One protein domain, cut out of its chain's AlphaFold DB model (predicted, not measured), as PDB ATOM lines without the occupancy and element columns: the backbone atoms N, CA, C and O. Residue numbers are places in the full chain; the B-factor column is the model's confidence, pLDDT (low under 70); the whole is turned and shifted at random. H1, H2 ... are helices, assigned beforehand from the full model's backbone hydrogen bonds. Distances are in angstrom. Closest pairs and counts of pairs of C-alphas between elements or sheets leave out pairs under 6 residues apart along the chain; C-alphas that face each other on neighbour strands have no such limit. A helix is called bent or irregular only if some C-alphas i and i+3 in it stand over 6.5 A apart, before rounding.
ATOM      1  N   VAL A  27      27.916 -13.381   9.007       91.94
ATOM      2  CA  VAL A  27      28.475 -12.821  10.249       91.94
ATOM      3  C   VAL A  27      29.428 -11.669   9.932       91.94
ATOM      4  O   VAL A  27      29.238 -10.577  10.464       91.94
ATOM      5  N   ASP A  28      30.375 -11.862   9.008       89.56
ATOM      6  CA  ASP A  28      31.280 -10.789   8.562       89.56
ATOM      7  C   ASP A  28      30.494  -9.607   7.970       89.56
ATOM      8  O   ASP A  28      30.727  -8.442   8.294       89.56
ATOM      9  N   ARG A  29      29.472  -9.888   7.152       91.25
ATOM     10  CA  ARG A  29      28.601  -8.836   6.614       91.25
ATOM     11  C   ARG A  29      27.797  -8.121   7.700       91.25
ATOM     12  O   ARG A  29      27.584  -6.915   7.580       91.25
ATOM     13  N   LEU A  30      27.321  -8.838   8.719       91.94
ATOM     14  CA  LEU A  30      26.588  -8.233   9.828       91.94
ATOM     15  C   LEU A  30      27.486  -7.267  10.601       91.94
ATOM     16  O   LEU A  30      27.027  -6.178  10.927       91.94
ATOM     17  N   ASP A  31      28.747  -7.629  10.833       88.62
ATOM     18  CA  ASP A  31      29.713  -6.773  11.525       88.62
ATOM     19  C   ASP A  31      29.939  -5.443  10.792       88.62
ATOM     20  O   ASP A  31      29.826  -4.362  11.371       88.62
ATOM     21  N   ARG A  32      30.119  -5.500   9.469       88.12
ATOM     22  CA  ARG A  32      30.254  -4.291   8.637       88.12
ATOM     23  C   ARG A  32      29.003  -3.406   8.662       88.12
ATOM     24  O   ARG A  32      29.109  -2.184   8.596       88.12
ATOM     25  N   GLU A  33      27.809  -3.999   8.730       90.69
ATOM     26  CA  GLU A  33      26.555  -3.237   8.850       90.69
ATOM     27  C   GLU A  33      26.309  -2.739  10.286       90.69
ATOM     28  O   GLU A  33      25.586  -1.762  10.466       90.69
ATOM     29  N   GLN A  34      26.920  -3.351  11.308       85.56
ATOM     30  CA  GLN A  34      26.813  -2.923  12.709       85.56
ATOM     31  C   GLN A  34      27.408  -1.525  12.925       85.56
ATOM     32  O   GLN A  34      26.888  -0.764  13.737       85.56
ATOM     33  N   GLN A  35      28.423  -1.156  12.141       85.56
ATOM     34  CA  GLN A  35      29.048   0.174  12.149       85.56
ATOM     35  C   GLN A  35      28.136   1.285  11.593       85.56
ATOM     36  O   GLN A  35      28.471   2.465  11.679       85.56
ATOM     37  N   ARG A  36      26.982   0.937  11.003       88.56
ATOM     38  CA  ARG A  36      26.049   1.886  10.380       88.56
ATOM     39  C   ARG A  36      24.785   2.041  11.228       88.56
ATOM     40  O   ARG A  36      24.085   1.068  11.507       88.56
ATOM     41  N   ALA A  37      24.455   3.287  11.565       81.12
ATOM     42  CA  ALA A  37      23.320   3.651  12.419       81.12
ATOM     43  C   ALA A  37      22.198   4.370  11.641       81.12
ATOM     44  O   ALA A  37      21.760   5.453  12.013       81.12
ATOM     45  N   ASN A  38      21.747   3.791  10.522       91.31
ATOM     46  CA  ASN A  38      20.609   4.318   9.756       91.31
ATOM     47  C   ASN A  38      19.507   3.263   9.573       91.31
ATOM     48  O   ASN A  38      19.761   2.062   9.664       91.31
ATOM     49  N   LEU A  39      18.278   3.709   9.280       89.50
ATOM     50  CA  LEU A  39      17.101   2.833   9.163       89.50
ATOM     51  C   LEU A  39      17.296   1.710   8.128       89.50
ATOM     52  O   LEU A  39      16.893   0.568   8.344       89.50
ATOM     53  N   VAL A  40      17.961   2.010   7.010       91.88
ATOM     54  CA  VAL A  40      18.263   1.016   5.969       91.88
ATOM     55  C   VAL A  40      19.224  -0.053   6.499       91.88
ATOM     56  O   VAL A  40      19.043  -1.240   6.211       91.88
ATOM     57  N   ALA A  41      20.222   0.340   7.291       92.19
ATOM     58  CA  ALA A  41      21.136  -0.575   7.960       92.19
ATOM     59  C   ALA A  41      20.395  -1.453   8.978       92.19
ATOM     60  O   ALA A  41      20.622  -2.659   8.987       92.19
ATOM     61  N   GLU A  42      19.448  -0.916   9.755       92.94
ATOM     62  CA  GLU A  42      18.617  -1.724  10.666       92.94
ATOM     63  C   GLU A  42      17.844  -2.823   9.929       92.94
ATOM     64  O   GLU A  42      17.908  -4.001  10.298       92.94
ATOM     65  N   VAL A  43      17.193  -2.482   8.813       94.81
ATOM     66  CA  VAL A  43      16.479  -3.467   7.986       94.81
ATOM     67  C   VAL A  43      17.439  -4.527   7.434       94.81
ATOM     68  O   VAL A  43      17.112  -5.719   7.417       94.81
ATOM     69  N   ARG A  44      18.645  -4.136   6.997       95.00
ATOM     70  CA  ARG A  44      19.671  -5.084   6.526       95.00
ATOM     71  C   ARG A  44      20.144  -6.005   7.646       95.00
ATOM     72  O   ARG A  44      20.161  -7.216   7.437       95.00
ATOM     73  N   LYS A  45      20.458  -5.467   8.828       94.50
ATOM     74  CA  LYS A  45      20.855  -6.241  10.015       94.50
ATOM     75  C   LYS A  45      19.778  -7.255  10.388       94.50
ATOM     76  O   LYS A  45      20.088  -8.431  10.579       94.50
ATOM     77  N   TRP A  46      18.508  -6.844  10.389       94.44
ATOM     78  CA  TRP A  46      17.381  -7.747  10.622       94.44
ATOM     79  C   TRP A  46      17.318  -8.880   9.587       94.44
ATOM     80  O   TRP A  46      17.228 -10.052   9.960       94.44
ATOM     81  N   ARG A  47      17.443  -8.566   8.287       95.81
ATOM     82  CA  ARG A  47      17.439  -9.580   7.212       95.81
ATOM     83  C   ARG A  47      18.606 -10.560   7.335       95.81
ATOM     84  O   ARG A  47      18.405 -11.758   7.132       95.81
ATOM     85  N   LEU A  48      19.802 -10.076   7.670       95.19
ATOM     86  CA  LEU A  48      20.980 -10.919   7.892       95.19
ATOM     87  C   LEU A  48      20.749 -11.869   9.069       95.19
ATOM     88  O   LEU A  48      20.875 -13.079   8.902       95.19
ATOM     89  N   ARG A  49      20.305 -11.350  10.223       94.62
ATOM     90  CA  ARG A  49      19.984 -12.167  11.406       94.62
ATOM     91  C   ARG A  49      18.896 -13.201  11.121       94.62
ATOM     92  O   ARG A  49      19.007 -14.335  11.577       94.62
ATOM     93  N   ARG A  50      17.865 -12.849  10.343       96.00
ATOM     94  CA  ARG A  50      16.817 -13.794   9.924       96.00
ATOM     95  C   ARG A  50      17.379 -14.927   9.064       96.00
ATOM     96  O   ARG A  50      17.053 -16.083   9.302       96.00
ATOM     97  N   ARG A  51      18.232 -14.616   8.082       96.50
ATOM     98  CA  ARG A  51      18.878 -15.631   7.230       96.50
ATOM     99  C   ARG A  51      19.780 -16.560   8.029       96.50
ATOM    100  O   ARG A  51      19.706 -17.767   7.839       96.50
ATOM    101  N   MET A  52      20.563 -16.010   8.950       95.44
ATOM    102  CA  MET A  52      21.417 -16.813   9.824       95.44
ATOM    103  C   MET A  52      20.592 -17.743  10.717       95.44
ATOM    104  O   MET A  52      20.928 -18.916  10.812       95.44
ATOM    105  N   ARG A  53      19.463 -17.280  11.274       95.50
ATOM    106  CA  ARG A  53      18.536 -18.147  12.023       95.50
ATOM    107  C   ARG A  53      18.016 -19.324  11.201       95.50
ATOM    108  O   ARG A  53      17.993 -20.440  11.708       95.50
ATOM    109  N   MET A  54      17.642 -19.100   9.939       96.94
ATOM    110  CA  MET A  54      17.196 -20.189   9.056       96.94
ATOM    111  C   MET A  54      18.314 -21.204   8.796       96.94
ATOM    112  O   MET A  54      18.073 -22.400   8.882       96.94
ATOM    113  N   ILE A  55      19.541 -20.735   8.543       95.88
ATOM    114  CA  ILE A  55      20.699 -21.616   8.341       95.88
ATOM    115  C   ILE A  55      20.991 -22.439   9.602       95.88
ATOM    116  O   ILE A  55      21.191 -23.644   9.505       95.88
ATOM    117  N   VAL A  56      20.999 -21.812  10.781       94.69
ATOM    118  CA  VAL A  56      21.250 -22.512  12.052       94.69
ATOM    119  C   VAL A  56      20.149 -23.527  12.347       94.69
ATOM    120  O   VAL A  56      20.457 -24.649  12.732       94.69
ATOM    121  N   SER A  57      18.886 -23.181  12.093       95.31
ATOM    122  CA  SER A  57      17.766 -24.121  12.250       95.31
ATOM    123  C   SER A  57      17.912 -25.330  11.323       95.31
ATOM    124  O   SER A  57      17.689 -26.459  11.744       95.31
ATOM    125  N   GLU A  58      18.347 -25.107  10.080       95.62
ATOM    126  CA  GLU A  58      18.594 -26.177   9.110       95.62
ATOM    127  C   GLU A  58      19.801 -27.054   9.475       95.62
ATOM    128  O   GLU A  58      19.833 -28.242   9.171       95.62
ATOM    129  N   LEU A  59      20.815 -26.488  10.125       95.06
ATOM    130  CA  LEU A  59      21.948 -27.258  10.635       95.06
ATOM    131  C   LEU A  59      21.525 -28.134  11.821       95.06
ATOM    132  O   LEU A  59      21.836 -29.324  11.844       95.06
ATOM    133  N   LEU A  60      20.766 -27.563  12.759       93.81
ATOM    134  CA  LEU A  60      20.263 -28.257  13.949       93.81
ATOM    135  C   LEU A  60      19.194 -29.313  13.625       93.81
ATOM    136  O   LEU A  60      19.037 -30.265  14.381       93.81
ATOM    137  N   SER A  61      18.485 -29.204  12.497       93.38
ATOM    138  CA  SER A  61      17.565 -30.259  12.044       93.38
ATOM    139  C   SER A  61      18.294 -31.510  11.532       93.38
ATOM    140  O   SER A  61      17.697 -32.581  11.431       93.38
ATOM    141  N   ARG A  62      19.586 -31.385  11.202       90.06
ATOM    142  CA  ARG A  62      20.407 -32.449  10.604       90.06
ATOM    143  C   ARG A  62      21.438 -33.036  11.565       90.06
ATOM    144  O   ARG A  62      21.944 -34.121  11.283       90.06
ATOM    145  N   ARG A  63      21.812 -32.298  12.613       90.81
ATOM    146  CA  ARG A  63      22.968 -32.570  13.482       90.81
ATOM    147  C   ARG A  63      22.704 -32.123  14.912       90.81
ATOM    148  O   ARG A  63      21.924 -31.201  15.139       90.81
ATOM    149  N   SER A  64      23.389 -32.743  15.871       93.81
ATOM    150  CA  SER A  64      23.360 -32.280  17.260       93.81
ATOM    151  C   SER A  64      23.995 -30.892  17.388       93.81
ATOM    152  O   SER A  64      24.812 -30.484  16.559       93.81
ATOM    153  N   LEU A  65      23.650 -30.166  18.454       93.44
ATOM    154  CA  LEU A  65      24.264 -28.871  18.747       93.44
ATOM    155  C   LEU A  65      25.796 -28.972  18.801       93.44
ATOM    156  O   LEU A  65      26.477 -28.140  18.208       93.44
ATOM    157  N   ASP A  66      26.334 -30.005  19.449       94.38
ATOM    158  CA  ASP A  66      27.781 -30.202  19.585       94.38
ATOM    159  C   ASP A  66      28.470 -30.397  18.229       94.38
ATOM    160  O   ASP A  66      29.519 -29.801  17.974       94.38
ATOM    161  N   GLU A  67      27.855 -31.159  17.317       93.25
ATOM    162  CA  GLU A  67      28.354 -31.300  15.948       93.25
ATOM    163  C   GLU A  67      28.323 -29.966  15.195       93.25
ATOM    164  O   GLU A  67      29.301 -29.607  14.539       93.25
ATOM    165  N   VAL A  68      27.228 -29.208  15.305       93.69
ATOM    166  CA  VAL A  68      27.092 -27.889  14.667       93.69
ATOM    167  C   VAL A  68      28.149 -26.916  15.196       93.69
ATOM    168  O   VAL A  68      28.763 -26.192  14.414       93.69
ATOM    169  N   LEU A  69      28.408 -26.907  16.505       93.06
ATOM    170  CA  LEU A  69      29.430 -26.058  17.122       93.06
ATOM    171  C   LEU A  69      30.848 -26.466  16.699       93.06
ATOM    172  O   LEU A  69      31.658 -25.600  16.359       93.06
ATOM    173  N   SER A  70      31.137 -27.768  16.661       90.94
ATOM    174  CA  SER A  70      32.421 -28.298  16.191       90.94
ATOM    175  C   SER A  70      32.677 -27.936  14.720       90.94
ATOM    176  O   SER A  70      33.728 -27.389  14.373       90.94
ATOM    177  N   MET A  71      31.681 -28.141  13.852       91.62
ATOM    178  CA  MET A  71      31.769 -27.805  12.429       91.62
ATOM    179  C   MET A  71      31.857 -26.295  12.178       91.62
ATOM    180  O   MET A  71      32.549 -25.875  11.246       91.62
ATOM    181  N   ALA A  72      31.202 -25.470  12.999       90.38
ATOM    182  CA  ALA A  72      31.304 -24.015  12.925       90.38
ATOM    183  C   ALA A  72      32.738 -23.531  13.186       90.38
ATOM    184  O   ALA A  72      33.253 -22.713  12.420       90.38
ATOM    185  N   ALA A  73      33.395 -24.080  14.213       86.06
ATOM    186  CA  ALA A  73      34.782 -23.755  14.533       86.06
ATOM    187  C   ALA A  73      35.744 -24.164  13.403       86.06
ATOM    188  O   ALA A  73      36.574 -23.356  12.983       86.06
ATOM    189  N   ALA A  74      35.582 -25.376  12.859       86.00
ATOM    190  CA  ALA A  74      36.388 -25.866  11.738       86.00
ATOM    191  C   ALA A  74      36.206 -25.007  10.472       86.00
ATOM    192  O   ALA A  74      37.178 -24.557   9.869       86.00
ATOM    193  N   SER A  75      34.957 -24.687  10.118       86.25
ATOM    194  CA  SER A  75      34.643 -23.899   8.917       86.25
ATOM    195  C   SER A  75      35.230 -22.483   8.961       86.25
ATOM    196  O   SER A  75      35.545 -21.912   7.919       86.25
ATOM    197  N   ALA A  76      35.367 -21.896  10.154       78.44
ATOM    198  CA  ALA A  76      35.956 -20.571  10.320       78.44
ATOM    199  C   ALA A  76      37.478 -20.582  10.124       78.44
ATOM    200  O   ALA A  76      38.020 -19.637   9.542       78.44
ATOM    201  N   SER A  77      38.146 -21.655  10.561       75.94
ATOM    202  CA  SER A  77      39.576 -21.878  10.322       75.94
ATOM    203  C   SER A  77      39.887 -21.959   8.826       75.94
ATOM    204  O   SER A  77      40.868 -21.380   8.370       75.94
ATOM    205  N   ASP A  78      39.022 -22.616   8.053       77.56
ATOM    206  CA  ASP A  78      39.225 -22.806   6.612       77.56
ATOM    207  C   ASP A  78      38.900 -21.557   5.773       77.56
ATOM    208  O   ASP A  78      39.403 -21.392   4.661       77.56
ATOM    209  N   ALA A  79      38.012 -20.683   6.259       69.88
ATOM    210  CA  ALA A  79      37.444 -19.600   5.454       69.88
ATOM    211  C   ALA A  79      38.260 -18.293   5.448       69.88
ATOM    212  O   ALA A  79      38.076 -17.493   4.529       69.88
ATOM    213  N   HIS A  80      39.124 -18.044   6.440       61.12
ATOM    214  CA  HIS A  80      39.828 -16.763   6.583       61.12
ATOM    215  C   HIS A  80      41.317 -16.925   6.937       61.12
ATOM    216  O   HIS A  80      41.646 -17.762   7.775       61.12
ATOM    217  N   PRO A  81      42.216 -16.081   6.387       59.81
ATOM    218  CA  PRO A  81      43.599 -15.976   6.856       59.81
ATOM    219  C   PRO A  81      43.662 -15.677   8.365       59.81
ATOM    220  O   PRO A  81      42.799 -14.983   8.911       59.81
ATOM    221  N   GLN A  82      44.691 -16.216   9.020       64.31
ATOM    222  CA  GLN A  82      44.781 -16.490  10.463       64.31
ATOM    223  C   GLN A  82      44.458 -15.319  11.414       64.31
ATOM    224  O   GLN A  82      43.975 -15.567  12.516       64.31
ATOM    225  N   GLU A  83      44.631 -14.056  11.013       59.50
ATOM    226  CA  GLU A  83      44.439 -12.906  11.917       59.50
ATOM    227  C   GLU A  83      42.968 -12.576  12.228       59.50
ATOM    228  O   GLU A  83      42.663 -12.111  13.323       59.50
ATOM    229  N   ARG A  84      42.027 -12.846  11.308       67.00
ATOM    230  CA  ARG A  84      40.585 -12.554  11.504       67.00
ATOM    231  C   ARG A  84      39.709 -13.784  11.730       67.00
ATOM    232  O   ARG A  84      38.555 -13.652  12.139       67.00
ATOM    233  N   SER A  85      40.249 -14.975  11.485       71.19
ATOM    234  CA  SER A  85      39.511 -16.238  11.594       71.19
ATOM    235  C   SER A  85      39.011 -16.503  13.022       71.19
ATOM    236  O   SER A  85      37.843 -16.851  13.212       71.19
ATOM    237  N   GLY A  86      39.844 -16.256  14.040       77.25
ATOM    238  CA  GLY A  86      39.501 -16.547  15.437       77.25
ATOM    239  C   GLY A  86      38.335 -15.715  15.983       77.25
ATOM    240  O   GLY A  86      37.457 -16.244  16.666       77.25
ATOM    241  N   GLU A  87      38.288 -14.421  15.660       85.94
ATOM    242  CA  GLU A  87      37.209 -13.533  16.107       85.94
ATOM    243  C   GLU A  87      35.885 -13.837  15.393       85.94
ATOM    244  O   GLU A  87      34.842 -13.942  16.043       85.94
ATOM    245  N   LEU A  88      35.921 -14.040  14.071       84.06
ATOM    246  CA  LEU A  88      34.738 -14.421  13.296       84.06
ATOM    247  C   LEU A  88      34.173 -15.771  13.749       84.06
ATOM    248  O   LEU A  88      32.957 -15.902  13.896       84.06
ATOM    249  N   SER A  89      35.047 -16.743  14.030       84.88
ATOM    250  CA  SER A  89      34.676 -18.045  14.590       84.88
ATOM    251  C   SER A  89      33.936 -17.895  15.918       84.88
ATOM    252  O   SER A  89      32.822 -18.399  16.075       84.88
ATOM    253  N   ARG A  90      34.508 -17.127  16.856       88.94
ATOM    254  CA  ARG A  90      33.915 -16.892  18.178       88.94
ATOM    255  C   ARG A  90      32.535 -16.249  18.070       88.94
ATOM    256  O   ARG A  90      31.579 -16.763  18.643       88.94
ATOM    257  N   ARG A  91      32.415 -15.183  17.276       89.94
ATOM    258  CA  ARG A  91      31.142 -14.483  17.047       89.94
ATOM    259  C   ARG A  91      30.099 -15.391  16.401       89.94
ATOM    260  O   ARG A  91      28.925 -15.329  16.753       89.94
ATOM    261  N   TYR A  92      30.513 -16.241  15.461       92.00
ATOM    262  CA  TYR A  92      29.609 -17.198  14.837       92.00
ATOM    263  C   TYR A  92      29.106 -18.245  15.843       92.00
ATOM    264  O   TYR A  92      27.902 -18.490  15.918       92.00
ATOM    265  N   VAL A  93      29.996 -18.799  16.670       92.69
ATOM    266  CA  VAL A  93      29.650 -19.739  17.749       92.69
ATOM    267  C   VAL A  93      28.703 -19.109  18.773       92.69
ATOM    268  O   VAL A  93      27.684 -19.708  19.122       92.69
ATOM    269  N   GLU A  94      28.992 -17.892  19.230       92.12
ATOM    270  CA  GLU A  94      28.119 -17.138  20.140       92.12
ATOM    271  C   GLU A  94      26.739 -16.903  19.526       92.12
ATOM    272  O   GLU A  94      25.717 -17.058  20.195       92.12
ATOM    273  N   MET A  95      26.693 -16.605  18.230       92.00
ATOM    274  CA  MET A  95      25.437 -16.405  17.525       92.00
ATOM    275  C   MET A  95      24.607 -17.689  17.431       92.00
ATOM    276  O   MET A  95      23.400 -17.632  17.657       92.00
ATOM    277  N   ILE A  96      25.228 -18.840  17.152       93.00
ATOM    278  CA  ILE A  96      24.535 -20.139  17.167       93.00
ATOM    279  C   ILE A  96      23.906 -20.378  18.543       93.00
ATOM    280  O   ILE A  96      22.716 -20.679  18.624       93.00
ATOM    281  N   ARG A  97      24.674 -20.169  19.620       92.75
ATOM    282  CA  ARG A  97      24.180 -20.304  21.001       92.75
ATOM    283  C   ARG A  97      23.009 -19.362  21.279       92.75
ATOM    284  O   ARG A  97      22.017 -19.793  21.850       92.75
ATOM    285  N   SER A  98      23.082 -18.117  20.805       92.56
ATOM    286  CA  SER A  98      22.021 -17.116  20.990       92.56
ATOM    287  C   SER A  98      20.707 -17.444  20.273       92.56
ATOM    288  O   SER A  98      19.667 -16.905  20.631       92.56
ATOM    289  N   PHE A  99      20.750 -18.275  19.229       90.38
ATOM    290  CA  PHE A  99      19.558 -18.712  18.499       90.38
ATOM    291  C   PHE A  99      18.986 -20.029  19.017       90.38
ATOM    292  O   PHE A  99      17.857 -20.360  18.665       90.38
ATOM    293  N   HIS A 100      19.782 -20.790  19.768       85.12
ATOM    294  CA  HIS A 100      19.371 -22.055  20.361       85.12
ATOM    295  C   HIS A 100      18.786 -21.886  21.772       85.12
ATOM    296  O   HIS A 100      17.930 -22.681  22.149       85.12
ATOM    297  N   ALA A 101      19.261 -20.882  22.522       77.38
ATOM    298  CA  ALA A 101      18.703 -20.465  23.811       77.38
ATOM    299  C   ALA A 101      17.278 -19.911  23.663       77.38
ATOM    300  O   ALA A 101      16.462 -20.190  24.567       77.38
TER     301      ALA A 101
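Overview. This is residues 27 to 101 of the 101 residues of an uncharacterized protein of Xanthomonadales bacterium (UniProt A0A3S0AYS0). Two helical hairpins stand crosswise to each other and make an L: the long helix H2 is one limb, with the short H1 folded back along its first part, and H3 with H4 make the other limb. H3 sets off from the end of H2 at a corner, and H4 folds back along H3 so that its last turns come toward H2, while the first residue of H1 points at H4. The printed part has 75 residues with four named helices, in the order H1, H2, H3, H4, and no named strand; the class is all helix. The whole is compact, with a radius of gyration of the C-alphas of 13.1 A, and spans 37 by 30 by 17 A.

Along the chain. H1 holds residues 27 to 34 and begins with C-alpha 27 at (28.475, -12.821, 10.249). H2, residues 39 to 60, is the longest helix, 31.6 A from first to last C-alpha; C-alpha 60 is at (20.263, -28.257, 13.949). H3 holds residues 65 to 79 and is 20.9 A long. H4, residues 82 to 100, is 27.8 A long and ends with C-alpha 100 at (19.371, -22.055, 20.361). H4 is irregular: C-alphas 83 and 86 are 7.1 A apart.

Arrangement. H4 is the hub, touching the three other helices. H3 and H4 form a helical hairpin, at a shallow tilt of 25 degrees, opposite ways; their closest C-alphas, of Ala 76 and Ser 89, are 5.1 A apart. With residues 88 to 92 alone H4 touches H1, about perpendicular at 86 degrees; the closest C-alphas, of Val 27 and Tyr 92, are 6.4 A apart. H4, with residues 96 to 99 alone, and H2, with residues 53 to 56 alone, only just touch, with 3 pairs of C-alphas within 8 A; the closest, of Val 56 and Ile 96, are 6.5 A apart, and the lines are about perpendicular at 78 degrees. H1 and H2 form the other helical hairpin, at a shallow tilt of 21 degrees, opposite ways; H2 touches H1 with residues 41 to 49 alone, and the closest C-alphas, of Leu 30 and Lys 45, are 6.1 A apart. H2 and H3 are close but not clearly touching, at a steep tilt of 60 degrees; their closest C-alphas, of Leu 59 and Val 68, are 6.6 A apart. H1 and H3 are apart. In H1, H2 and H3 every O i to N i+4 pair is within hydrogen-bond range, and in H4 13 of 15 are.

Size, cuts and confidence. The two C-alphas farthest apart, of Asn 38 and Ser 64, are 37.5 A from each other. The printed part has no cut and ends at residue 101, the chain's last residue. The three links, H1 to H2, H2 to H3 and H3 to H4, are tight. The mean pLDDT of the printed part is 88.1, and residues 79 to 84 are under 70.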